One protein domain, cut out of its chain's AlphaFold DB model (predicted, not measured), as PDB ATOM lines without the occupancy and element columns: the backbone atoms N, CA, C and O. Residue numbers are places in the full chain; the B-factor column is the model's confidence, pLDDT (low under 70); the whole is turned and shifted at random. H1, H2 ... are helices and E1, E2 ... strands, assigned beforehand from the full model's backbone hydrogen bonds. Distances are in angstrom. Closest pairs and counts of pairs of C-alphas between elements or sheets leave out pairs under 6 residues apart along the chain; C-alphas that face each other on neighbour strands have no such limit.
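Overview. This is residues 6 to 82 of the 83 residues of an uncharacterized protein of Salimicrobium halophilum (UniProt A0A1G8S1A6). Two small antiparallel sheets are joined by one long strand line: E2, in the three-stranded sheet, runs on into E3, which forms a hairpin with E4. The short helix H1 bridges from E4 to E5, the short helix H2 sits by E1 in another place, and much of the rest is loop. The printed part has 77 residues with two named helices and five named strands, in the order H1 E1 E2 E3 E4 H2 E5; the larger sheet has the order E2, E1, E5. The class is mixed, helices and strands, with under half of the residues in named elements. The whole is compact, with a radius of gyration of the C-alphas of 12.3 A and spans of 35 by 24 by 17 A.

Along the chain. Find C-alpha 36 at (-1.989, -7.685, -17.869); from there E1, residues 36 to 41, runs 16.3 A to C-alpha 41. E2, residues 46 to 50, is 13.2 A long, and E5, residues 78 to 81, is 10.3 A, ending at C-alpha 81 at (-1.684, -11.704, -16.138). Look next at E3, residues 52 to 54, 6.5 A, and E4, residues 59 to 61, 6.6 A. H1, residues 15 to 21, begins at C-alpha 15 at (-9.931, -1.996, -11.837) and is 10.0 A long; H2, residues 71 to 75, is 6.2 A.

Arrangement. Start at E1, the inner strand. The hairpin E1 and E2 is antiparallel at 153 degrees, with N 38 and O 49 at 2.8 A, within hydrogen-bond range. On E1's other side E5 is antiparallel at 143 degrees, with N 37 and O 80 at 2.8 A. E2 runs on into E3 across a break of 1 residue, at 33 degrees. The hairpin E3 and E4 is antiparallel at 142 degrees, with N 52 and O 61 at 2.8 A. Residues 11 to 12 pair with residues 60 to 61 of E4, antiparallel. H1 only grazes the larger sheet with residues 18 to 21; its closest C-alphas to E5 are those of Ala 21 and Val 79, 6.4 A apart. The closest C-alphas of H1 and E4 are those of Val 15 and Asp 59, 5.7 A apart. H2 only grazes the larger sheet with residues 73 to 75; its closest C-alphas to E1 are those of Gln 73 and Val 40, 6.6 A apart. H1 and H2 are apart. In H1 and H2 every O i to N i+4 pair is within hydrogen-bond range.

Size, cuts and confidence. Look for the two farthest C-alphas at Glu 44 and Gly 56, 37.4 A apart. The printed part has no cut. The link from H1 to E1, residues 22 to 35, is long. Mean pLDDT of the printed part is 73.4; look for values under 70 at residues 6 to 16 and 63 to 67, among others.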
ATOM      1  N   LYS A   6     -14.614   1.978 -34.311       36.44
ATOM      2  CA  LYS A   6     -13.754   3.113 -33.905       36.44
ATOM      3  C   LYS A   6     -14.103   3.741 -32.543       36.44
ATOM      4  O   LYS A   6     -13.245   4.388 -31.950       36.44
ATOM      5  N   GLU A   7     -15.331   3.590 -32.060       38.66
ATOM      6  CA  GLU A   7     -15.785   4.064 -30.744       38.66
ATOM      7  C   GLU A   7     -15.510   3.041 -29.631       38.66
ATOM      8  O   GLU A   7     -15.472   3.391 -28.449       38.66
ATOM      9  N   LEU A   8     -15.243   1.789 -30.008       39.00
ATOM     10  CA  LEU A   8     -14.885   0.700 -29.116       39.00
ATOM     11  C   LEU A   8     -13.369   0.704 -28.906       39.00
ATOM     12  O   LEU A   8     -12.636  -0.141 -29.402       39.00
ATOM     13  N   ASN A   9     -12.880   1.653 -28.107       43.47
ATOM     14  CA  ASN A   9     -11.783   1.281 -27.220       43.47
ATOM     15  C   ASN A   9     -12.396   0.227 -26.281       43.47
ATOM     16  O   ASN A   9     -13.304   0.609 -25.535       43.47
ATOM     17  N   PRO A  10     -11.996  -1.057 -26.270       52.09
ATOM     18  CA  PRO A  10     -12.363  -1.926 -25.166       52.09
ATOM     19  C   PRO A  10     -11.586  -1.428 -23.957       52.09
ATOM     20  O   PRO A  10     -10.439  -1.765 -23.671       52.09
ATOM     21  N   ILE A  11     -12.222  -0.471 -23.310       52.69
ATOM     22  CA  ILE A  11     -11.858   0.034 -22.016       52.69
ATOM     23  C   ILE A  11     -12.494  -0.973 -21.078       52.69
ATOM     24  O   ILE A  11     -13.725  -1.050 -20.998       52.69
ATOM     25  N   VAL A  12     -11.674  -1.730 -20.357       57.69
ATOM     26  CA  VAL A  12     -12.177  -2.314 -19.121       57.69
ATOM     27  C   VAL A  12     -12.286  -1.133 -18.166       57.69
ATOM     28  O   VAL A  12     -11.285  -0.566 -17.732       57.69
ATOM     29  N   LYS A  13     -13.526  -0.661 -17.991       54.12
ATOM     30  CA  LYS A  13     -13.844   0.665 -17.434       54.12
ATOM     31  C   LYS A  13     -13.364   0.867 -16.002       54.12
ATOM     32  O   LYS A  13     -13.327   2.010 -15.562       54.12
ATOM     33  N   ASP A  14     -13.007  -0.200 -15.301       64.62
ATOM     34  CA  ASP A  14     -12.527  -0.135 -13.936       64.62
ATOM     35  C   ASP A  14     -11.597  -1.302 -13.569       64.62
ATOM     36  O   ASP A  14     -11.646  -2.413 -14.101       64.62
ATOM     37  N   VAL A  15     -10.753  -1.027 -12.578       63.31
ATOM     38  CA  VAL A  15      -9.931  -1.996 -11.837       63.31
ATOM     39  C   VAL A  15     -10.779  -3.169 -11.303       63.31
ATOM     40  O   VAL A  15     -10.313  -4.305 -11.250       63.31
ATOM     41  N   LEU A  16     -12.044  -2.912 -10.948       67.44
ATOM     42  CA  LEU A  16     -12.999  -3.909 -10.447       67.44
ATOM     43  C   LEU A  16     -13.358  -4.974 -11.490       67.44
ATOM     44  O   LEU A  16     -13.399  -6.159 -11.164       67.44
ATOM     45  N   GLY A  17     -13.619  -4.566 -12.731       70.00
ATOM     46  CA  GLY A  17     -13.932  -5.459 -13.837       70.00
ATOM     47  C   GLY A  17     -12.764  -6.381 -14.159       70.00
ATOM     48  O   GLY A  17     -12.975  -7.573 -14.373       70.00
ATOM     49  N   VAL A  18     -11.535  -5.857 -14.094       73.38
ATOM     50  CA  VAL A  18     -10.319  -6.661 -14.270       73.38
ATOM     51  C   VAL A  18     -10.139  -7.662 -13.126       73.38
ATOM     52  O   VAL A  18      -9.973  -8.850 -13.386       73.38
ATOM     53  N   ALA A  19     -10.235  -7.219 -11.868       69.69
ATOM     54  CA  ALA A  19     -10.110  -8.106 -10.708       69.69
ATOM     55  C   ALA A  19     -11.150  -9.241 -10.743       69.69
ATOM     56  O   ALA A  19     -10.828 -10.413 -10.550       69.69
ATOM     57  N   LYS A  20     -12.396  -8.910 -11.107       73.12
ATOM     58  CA  LYS A  20     -13.466  -9.895 -11.293       73.12
ATOM     59  C   LYS A  20     -13.162 -10.880 -12.425       73.12
ATOM     60  O   LYS A  20     -13.404 -12.073 -12.253       73.12
ATOM     61  N   ALA A  21     -12.650 -10.402 -13.561       72.75
ATOM     62  CA  ALA A  21     -12.283 -11.254 -14.694       72.75
ATOM     63  C   ALA A  21     -11.171 -12.248 -14.325       72.75
ATOM     64  O   ALA A  21     -11.248 -13.423 -14.676       72.75
ATOM     65  N   LEU A  22     -10.192 -11.793 -13.543       71.94
ATOM     66  CA  LEU A  22      -9.072 -12.602 -13.063       71.94
ATOM     67  C   LEU A  22      -9.413 -13.466 -11.841       71.94
ATOM     68  O   LEU A  22      -8.572 -14.244 -11.400       71.94
ATOM     69  N   LYS A  23     -10.637 -13.358 -11.303       79.06
ATOM     70  CA  LYS A  23     -11.085 -14.047 -10.079       79.06
ATOM     71  C   LYS A  23     -10.141 -13.817  -8.890       79.06
ATOM     72  O   LYS A  23      -9.892 -14.730  -8.108       79.06
ATOM     73  N   ILE A  24      -9.635 -12.597  -8.773       75.69
ATOM     74  CA  ILE A  24      -8.779 -12.146  -7.675       75.69
ATOM     75  C   ILE A  24      -9.525 -11.119  -6.834       75.69
ATOM     76  O   ILE A  24     -10.344 -10.351  -7.353       75.69
ATOM     77  N   ASP A  25      -9.237 -11.095  -5.536       73.62
ATOM     78  CA  ASP A  25      -9.790 -10.074  -4.663       73.62
ATOM     79  C   ASP A  25      -9.254  -8.699  -5.059       73.62
ATOM     80  O   ASP A  25      -8.086  -8.514  -5.406       73.62
ATOM     81  N   ARG A  26     -10.138  -7.698  -5.028       68.06
ATOM     82  CA  ARG A  26      -9.797  -6.326  -5.428       68.06
ATOM     83  C   ARG A  26      -8.627  -5.771  -4.611       68.06
ATOM     84  O   ARG A  26      -7.843  -4.991  -5.137       68.06
ATOM     85  N   GLU A  27      -8.555  -6.124  -3.330       73.31
ATOM     86  CA  GLU A  27      -7.509  -5.656  -2.414       73.31
ATOM     87  C   GLU A  27      -6.137  -6.238  -2.769       73.31
ATOM     88  O   GLU A  27      -5.128  -5.547  -2.630       73.31
ATOM     89  N   ASP A  28      -6.123  -7.449  -3.326       66.38
ATOM     90  CA  ASP A  28      -4.920  -8.131  -3.808       66.38
ATOM     91  C   ASP A  28      -4.537  -7.702  -5.230       66.38
ATOM     92  O   ASP A  28      -3.411  -7.915  -5.692       66.38
ATOM     93  N   PHE A  29      -5.463  -7.066  -5.950       71.50
ATOM     94  CA  PHE A  29      -5.201  -6.549  -7.279       71.50
ATOM     95  C   PHE A  29      -4.398  -5.244  -7.209       71.50
ATOM     96  O   PHE A  29      -4.923  -4.146  -7.007       71.50
ATOM     97  N   GLY A  30      -3.084  -5.380  -7.394       68.06
ATOM     98  CA  GLY A  30      -2.149  -4.261  -7.452       68.06
ATOM     99  C   GLY A  30      -2.542  -3.214  -8.501       68.06
ATOM    100  O   GLY A  30      -2.859  -3.524  -9.652       68.06
ATOM    101  N   LYS A  31      -2.491  -1.938  -8.113       68.19
ATOM    102  CA  LYS A  31      -2.585  -0.818  -9.061       68.19
ATOM    103  C   LYS A  31      -1.313  -0.790  -9.917       68.19
ATOM    104  O   LYS A  31      -0.230  -1.000  -9.378       68.19
ATOM    105  N   ASN A  32      -1.430  -0.473 -11.208       72.06
ATOM    106  CA  ASN A  32      -0.326  -0.504 -12.186       72.06
ATOM    107  C   ASN A  32       0.227  -1.910 -12.506       72.06
ATOM    108  O   ASN A  32       1.435  -2.081 -12.643       72.06
ATOM    109  N   ARG A  33      -0.628  -2.928 -12.632       75.38
ATOM    110  CA  ARG A  33      -0.223  -4.237 -13.167       75.38
ATOM    111  C   ARG A  33       0.140  -4.101 -14.654       75.38
ATOM    112  O   ARG A  33      -0.741  -3.932 -15.496       75.38
ATOM    113  N   GLU A  34       1.433  -4.120 -14.965       80.25
ATOM    114  CA  GLU A  34       1.960  -4.011 -16.339       80.25
ATOM    115  C   GLU A  34       1.952  -5.350 -17.095       80.25
ATOM    116  O   GLU A  34       2.095  -5.389 -18.314       80.25
ATOM    117  N   ASP A  35       1.742  -6.444 -16.372       83.44
ATOM    118  CA  ASP A  35       1.724  -7.827 -16.851       83.44
ATOM    119  C   ASP A  35       0.365  -8.256 -17.439       83.44
ATOM    120  O   ASP A  35       0.207  -9.386 -17.898       83.44
ATOM    121  N   LEU A  36      -0.637  -7.372 -17.414       84.44
ATOM    122  CA  LEU A  36      -1.989  -7.685 -17.869       84.44
ATOM    123  C   LEU A  36      -2.108  -7.674 -19.385       84.44
ATOM    124  O   LEU A  36      -1.717  -6.717 -20.058       84.44
ATOM    125  N   GLN A  37      -2.755  -8.705 -19.918       86.38
ATOM    126  CA  GLN A  37      -2.958  -8.900 -21.343       86.38
ATOM    127  C   GLN A  37      -4.396  -9.327 -21.639       86.38
ATOM    128  O   GLN A  37      -4.989 -10.134 -20.925       86.38
ATOM    129  N   LEU A  38      -4.960  -8.801 -22.723       84.19
ATOM    130  CA  LEU A  38      -6.159  -9.340 -23.350       84.19
ATOM    131  C   LEU A  38      -5.744 -10.437 -24.317       84.19
ATOM    132  O   LEU A  38      -4.987 -10.175 -25.254       84.19
ATOM    133  N   VAL A  39      -6.247 -11.642 -24.097       86.00
ATOM    134  CA  VAL A  39      -6.032 -12.792 -24.965       86.00
ATOM    135  C   VAL A  39      -7.261 -12.963 -25.838       86.00
ATOM    136  O   VAL A  39      -8.366 -13.191 -25.342       86.00
ATOM    137  N   VAL A  40      -7.054 -12.818 -27.141       84.94
ATOM    138  CA  VAL A  40      -8.082 -12.970 -28.167       84.94
ATOM    139  C   VAL A  40      -7.756 -14.207 -28.985       84.94
ATOM    140  O   VAL A  40      -6.626 -14.363 -29.454       84.94
ATOM    141  N   ASP A  41      -8.752 -15.065 -29.162       82.56
ATOM    142  CA  ASP A  41      -8.655 -16.226 -30.035       82.56
ATOM    143  C   ASP A  41      -8.949 -15.802 -31.487       82.56
ATOM    144  O   ASP A  41     -10.026 -15.287 -31.806       82.56
ATOM    145  N   GLU A  42      -7.964 -15.957 -32.374       80.44
ATOM    146  CA  GLU A  42      -8.109 -15.761 -33.819       80.44
ATOM    147  C   GLU A  42      -8.109 -17.107 -34.574       80.44
ATOM    148  O   GLU A  42      -7.595 -17.219 -35.688       80.44
ATOM    149  N   GLY A  43      -8.692 -18.148 -33.973       76.69
ATOM    150  CA  GLY A  43      -8.967 -19.447 -34.587       76.69
ATOM    151  C   GLY A  43      -7.756 -20.376 -34.638       76.69
ATOM    152  O   GLY A  43      -7.783 -21.456 -34.057       76.69
ATOM    153  N   GLU A  44      -6.692 -19.976 -35.340       72.81
ATOM    154  CA  GLU A  44      -5.443 -20.759 -35.431       72.81
ATOM    155  C   GLU A  44      -4.331 -20.230 -34.512       72.81
ATOM    156  O   GLU A  44      -3.289 -20.872 -34.364       72.81
ATOM    157  N   ALA A  45      -4.532 -19.069 -33.885       81.50
ATOM    158  CA  ALA A  45      -3.558 -18.467 -32.985       81.50
ATOM    159  C   ALA A  45      -4.224 -17.609 -31.906       81.50
ATOM    160  O   ALA A  45      -5.204 -16.909 -32.157       81.50
ATOM    161  N   GLU A  46      -3.616 -17.594 -30.720       87.06
ATOM    162  CA  GLU A  46      -3.926 -16.604 -29.694       87.06
ATOM    163  C   GLU A  46      -3.114 -15.331 -29.939       87.06
ATOM    164  O   GLU A  46      -1.887 -15.369 -30.082       87.06
ATOM    165  N   LYS A  47      -3.789 -14.181 -29.925       86.12
ATOM    166  CA  LYS A  47      -3.138 -12.872 -29.872       86.12
ATOM    167  C   LYS A  47      -3.288 -12.251 -28.498       86.12
ATOM    168  O   LYS A  47      -4.349 -12.306 -27.886       86.12
ATOM    169  N   ARG A  48      -2.210 -11.619 -28.042       86.31
ATOM    170  CA  ARG A  48      -2.100 -10.993 -26.723       86.31
ATOM    171  C   ARG A  48      -1.917  -9.489 -26.884       86.31
ATOM    172  O   ARG A  48      -1.060  -9.051 -27.650       86.31
ATOM    173  N   TYR A  49      -2.708  -8.707 -26.156       84.81
ATOM    174  CA  TYR A  49      -2.655  -7.245 -26.176       84.81
ATOM    175  C   TYR A  49      -2.476  -6.696 -24.765       84.81
ATOM    176  O   TYR A  49      -3.358  -6.852 -23.926       84.81
ATOM    177  N   SER A  50      -1.353  -6.033 -24.501       85.00
ATOM    178  CA  SER A  50      -1.054  -5.492 -23.174       85.00
ATOM    179  C   SER A  50      -1.996  -4.352 -22.791       85.00
ATOM    180  O   SER A  50      -2.240  -3.426 -23.576       85.00
ATOM    181  N   PHE A  51      -2.480  -4.394 -21.555       84.38
ATOM    182  CA  PHE A  51      -3.171  -3.276 -20.939       84.38
ATOM    183  C   PHE A  51      -2.172  -2.227 -20.446       84.38
ATOM    184  O   PHE A  51      -1.066  -2.533 -20.014       84.38
ATOM    185  N   GLN A  52      -2.590  -0.968 -20.475       84.06
ATOM    186  CA  GLN A  52      -1.909   0.145 -19.828       84.06
ATOM    187  C   GLN A  52      -2.836   0.740 -18.780       84.06
ATOM    188  O   GLN A  52      -3.996   1.052 -19.065       84.06
ATOM    189  N   TYR A  53      -2.321   0.894 -17.568       84.69
ATOM    190  CA  TYR A  53      -3.059   1.532 -16.493       84.69
ATOM    191  C   TYR A  53      -3.040   3.054 -16.649       84.69
ATOM    192  O   TYR A  53      -1.991   3.658 -16.875       84.69
ATOM    193  N   ASN A  54      -4.201   3.685 -16.494       82.44
ATOM    194  CA  ASN A  54      -4.339   5.132 -16.477       82.44
ATOM    195  C   ASN A  54      -4.602   5.629 -15.045       82.44
ATOM    196  O   ASN A  54      -5.749   5.610 -14.585       82.44
ATOM    197  N   PRO A  55      -3.586   6.167 -14.347       80.31
ATOM    198  CA  PRO A  55      -3.741   6.626 -12.968       80.31
ATOM    199  C   PRO A  55      -4.700   7.812 -12.824       80.31
ATOM    200  O   PRO A  55      -5.288   7.991 -11.763       80.31
ATOM    201  N   GLY A  56      -4.891   8.616 -13.877       81.88
ATOM    202  CA  GLY A  56      -5.813   9.753 -13.845       81.88
ATOM    203  C   GLY A  56      -7.289   9.354 -13.891       81.88
ATOM    204  O   GLY A  56      -8.149  10.187 -13.615       81.88
ATOM    205  N   LYS A  57      -7.587   8.103 -14.266       79.19
ATOM    206  CA  LYS A  57      -8.954   7.582 -14.413       79.19
ATOM    207  C   LYS A  57      -9.216   6.281 -13.653       79.19
ATOM    208  O   LYS A  57     -10.367   5.867 -13.619       79.19
ATOM    209  N   ASP A  58      -8.189   5.691 -13.037       77.50
ATOM    210  CA  ASP A  58      -8.263   4.406 -12.322       77.50
ATOM    211  C   ASP A  58      -8.828   3.284 -13.224       77.50
ATOM    212  O   ASP A  58      -9.686   2.502 -12.817       77.50
ATOM    213  N   ASP A  59      -8.377   3.233 -14.488       78.75
ATOM    214  CA  ASP A  59      -8.829   2.258 -15.491       78.75
ATOM    215  C   ASP A  59      -7.667   1.622 -16.276       78.75
ATOM    216  O   ASP A  59      -6.552   2.149 -16.313       78.75
ATOM    217  N   TYR A  60      -7.926   0.464 -16.891       80.56
ATOM    218  CA  TYR A  60      -6.984  -0.224 -17.778       80.56
ATOM    219  C   TYR A  60      -7.455  -0.121 -19.229       80.56
ATOM    220  O   TYR A  60      -8.629  -0.324 -19.551       80.56
ATOM    221  N   ARG A  61      -6.525   0.204 -20.129       81.00
ATOM    222  CA  ARG A  61      -6.818   0.502 -21.536       81.00
ATOM    223  C   ARG A  61      -5.870  -0.224 -22.470       81.00
ATOM    224  O   ARG A  61      -4.683  -0.328 -22.190       81.00
ATOM    225  N   ILE A  62      -6.373  -0.616 -23.633       78.12
ATOM    226  CA  ILE A  62      -5.544  -1.105 -24.736       78.12
ATOM    227  C   ILE A  62      -5.527  -0.028 -25.814       78.12
ATOM    228  O   ILE A  62      -6.535   0.237 -26.463       78.12
ATOM    229  N   HIS A  63      -4.382   0.628 -25.993       68.50
ATOM    230  CA  HIS A  63      -4.264   1.767 -26.911       68.50
ATOM    231  C   HIS A  63      -4.251   1.376 -28.394       68.50
ATOM    232  O   HIS A  63      -4.495   2.225 -29.253       68.50
ATOM    233  N   LYS A  64      -3.918   0.121 -28.712       67.81
ATOM    234  CA  LYS A  64      -3.771  -0.363 -30.086       67.81
ATOM    235  C   LYS A  64      -4.377  -1.749 -30.231       67.81
ATOM    236  O   LYS A  64      -3.652  -2.740 -30.243       67.81
ATOM    237  N   LEU A  65      -5.696  -1.806 -30.365       69.94
ATOM    238  CA  LEU A  65      -6.321  -3.005 -30.907       69.94
ATOM    239  C   LEU A  65      -6.377  -2.949 -32.426       69.94
ATOM    240  O   LEU A  65      -6.661  -1.887 -32.994       69.94
ATOM    241  N   PRO A  66      -6.104  -4.073 -33.093       68.62
ATOM    242  CA  PRO A  66      -6.279  -4.176 -34.524       68.62
ATOM    243  C   PRO A  66      -7.739  -3.930 -34.907       68.62
ATOM    244  O   PRO A  66      -8.657  -4.488 -34.312       68.62
ATOM    245  N   GLN A  67      -7.959  -3.098 -35.928       68.12
ATOM    246  CA  GLN A  67      -9.308  -2.753 -36.405       68.12
ATOM    247  C   GLN A  67     -10.046  -3.932 -37.055       68.12
ATOM    248  O   GLN A  67     -11.220  -3.808 -37.382       68.12
ATOM    249  N   ASN A  68      -9.356  -5.051 -37.284       71.19
ATOM    250  CA  ASN A  68      -9.918  -6.268 -37.856       71.19
ATOM    251  C   ASN A  68     -10.525  -7.215 -36.810       71.19
ATOM    252  O   ASN A  68     -11.031  -8.258 -37.210       71.19
ATOM    253  N   LEU A  69     -10.469  -6.890 -35.514       73.50
ATOM    254  CA  LEU A  69     -11.171  -7.663 -34.491       73.50
ATOM    255  C   LEU A  69     -12.667  -7.345 -34.520       73.50
ATOM    256  O   LEU A  69     -13.058  -6.176 -34.466       73.50
ATOM    257  N   SER A  70     -13.497  -8.385 -34.602       76.00
ATOM    258  CA  SER A  70     -14.946  -8.235 -34.484       76.00
ATOM    259  C   SER A  70     -15.368  -7.970 -33.034       76.00
ATOM    260  O   SER A  70     -14.633  -8.256 -32.086       76.00
ATOM    261  N   GLU A  71     -16.578  -7.438 -32.848       69.44
ATOM    262  CA  GLU A  71     -17.151  -7.251 -31.509       69.44
ATOM    263  C   GLU A  71     -17.295  -8.581 -30.761       69.44
ATOM    264  O   GLU A  71     -16.966  -8.643 -29.581       69.44
ATOM    265  N   GLU A  72     -17.708  -9.653 -31.447       73.12
ATOM    266  CA  GLU A  72     -17.794 -11.001 -30.866       73.12
ATOM    267  C   GLU A  72     -16.430 -11.490 -30.372       73.12
ATOM    268  O   GLU A  72     -16.323 -11.927 -29.234       73.12
ATOM    269  N   GLN A  73     -15.358 -11.306 -31.153       73.69
ATOM    270  CA  GLN A  73     -14.009 -11.705 -30.732       73.69
ATOM    271  C   GLN A  73     -13.527 -10.947 -29.492       73.69
ATOM    272  O   GLN A  73     -12.813 -11.498 -28.656       73.69
ATOM    273  N   ILE A  74     -13.901  -9.673 -29.362       72.56
ATOM    274  CA  ILE A  74     -13.590  -8.877 -28.173       72.56
ATOM    275  C   ILE A  74     -14.430  -9.352 -26.982       72.56
ATOM    276  O   ILE A  74     -13.921  -9.408 -25.868       72.56
ATOM    277  N   LEU A  75     -15.699  -9.704 -27.186       70.94
ATOM    278  CA  LEU A  75     -16.571 -10.193 -26.114       70.94
ATOM    279  C   LEU A  75     -16.177 -11.592 -25.619       70.94
ATOM    280  O   LEU A  75     -16.281 -11.848 -24.423       70.94
ATOM    281  N   ASP A  76     -15.675 -12.445 -26.511       77.06
ATOM    282  CA  ASP A  76     -15.187 -13.792 -26.193       77.06
ATOM    283  C   ASP A  76     -13.739 -13.799 -25.672       77.06
ATOM    284  O   ASP A  76     -13.212 -14.835 -25.259       77.06
ATOM    285  N   SER A  77     -13.075 -12.641 -25.674       79.31
ATOM    286  CA  SER A  77     -11.712 -12.508 -25.168       79.31
ATOM    287  C   SER A  77     -11.636 -12.650 -23.646       79.31
ATOM    288  O   SER A  77     -12.589 -12.396 -22.906       79.31
ATOM    289  N   ARG A  78     -10.455 -13.036 -23.157       83.62
ATOM    290  CA  ARG A  78     -10.180 -13.189 -21.722       83.62
ATOM    291  C   ARG A  78      -9.018 -12.312 -21.287       83.62
ATOM    292  O   ARG A  78      -8.127 -12.009 -22.075       83.62
ATOM    293  N   VAL A  79      -9.018 -11.915 -20.021       82.88
ATOM    294  CA  VAL A  79      -7.901 -11.183 -19.417       82.88
ATOM    295  C   VAL A  79      -7.007 -12.177 -18.688       82.88
ATOM    296  O   VAL A  79      -7.502 -12.995 -17.917       82.88
ATOM    297  N   GLU A  80      -5.703 -12.093 -18.921       83.62
ATOM    298  CA  GLU A  80      -4.670 -12.855 -18.218       83.62
ATOM    299  C   GLU A  80      -3.627 -11.894 -17.632       83.62
ATOM    300  O   GLU A  80      -3.454 -10.780 -18.126       83.62
ATOM    301  N   GLY A  81      -2.936 -12.321 -16.577       79.94
ATOM    302  CA  GLY A  81      -1.684 -11.704 -16.138       79.94
ATOM    303  C   GLY A  81      -0.534 -12.688 -16.322       79.94
ATOM    304  O   GLY A  81      -0.755 -13.894 -16.179       79.94
ATOM    305  N   GLU A  82       0.669 -12.208 -16.639       67.69
ATOM    306  CA  GLU A  82       1.855 -13.073 -16.575       67.69
ATOM    307  C   GLU A  82       2.092 -13.506 -15.119       67.69
ATOM    308  O   GLU A  82       2.061 -12.690 -14.196       67.69
TER     309      GLU A  82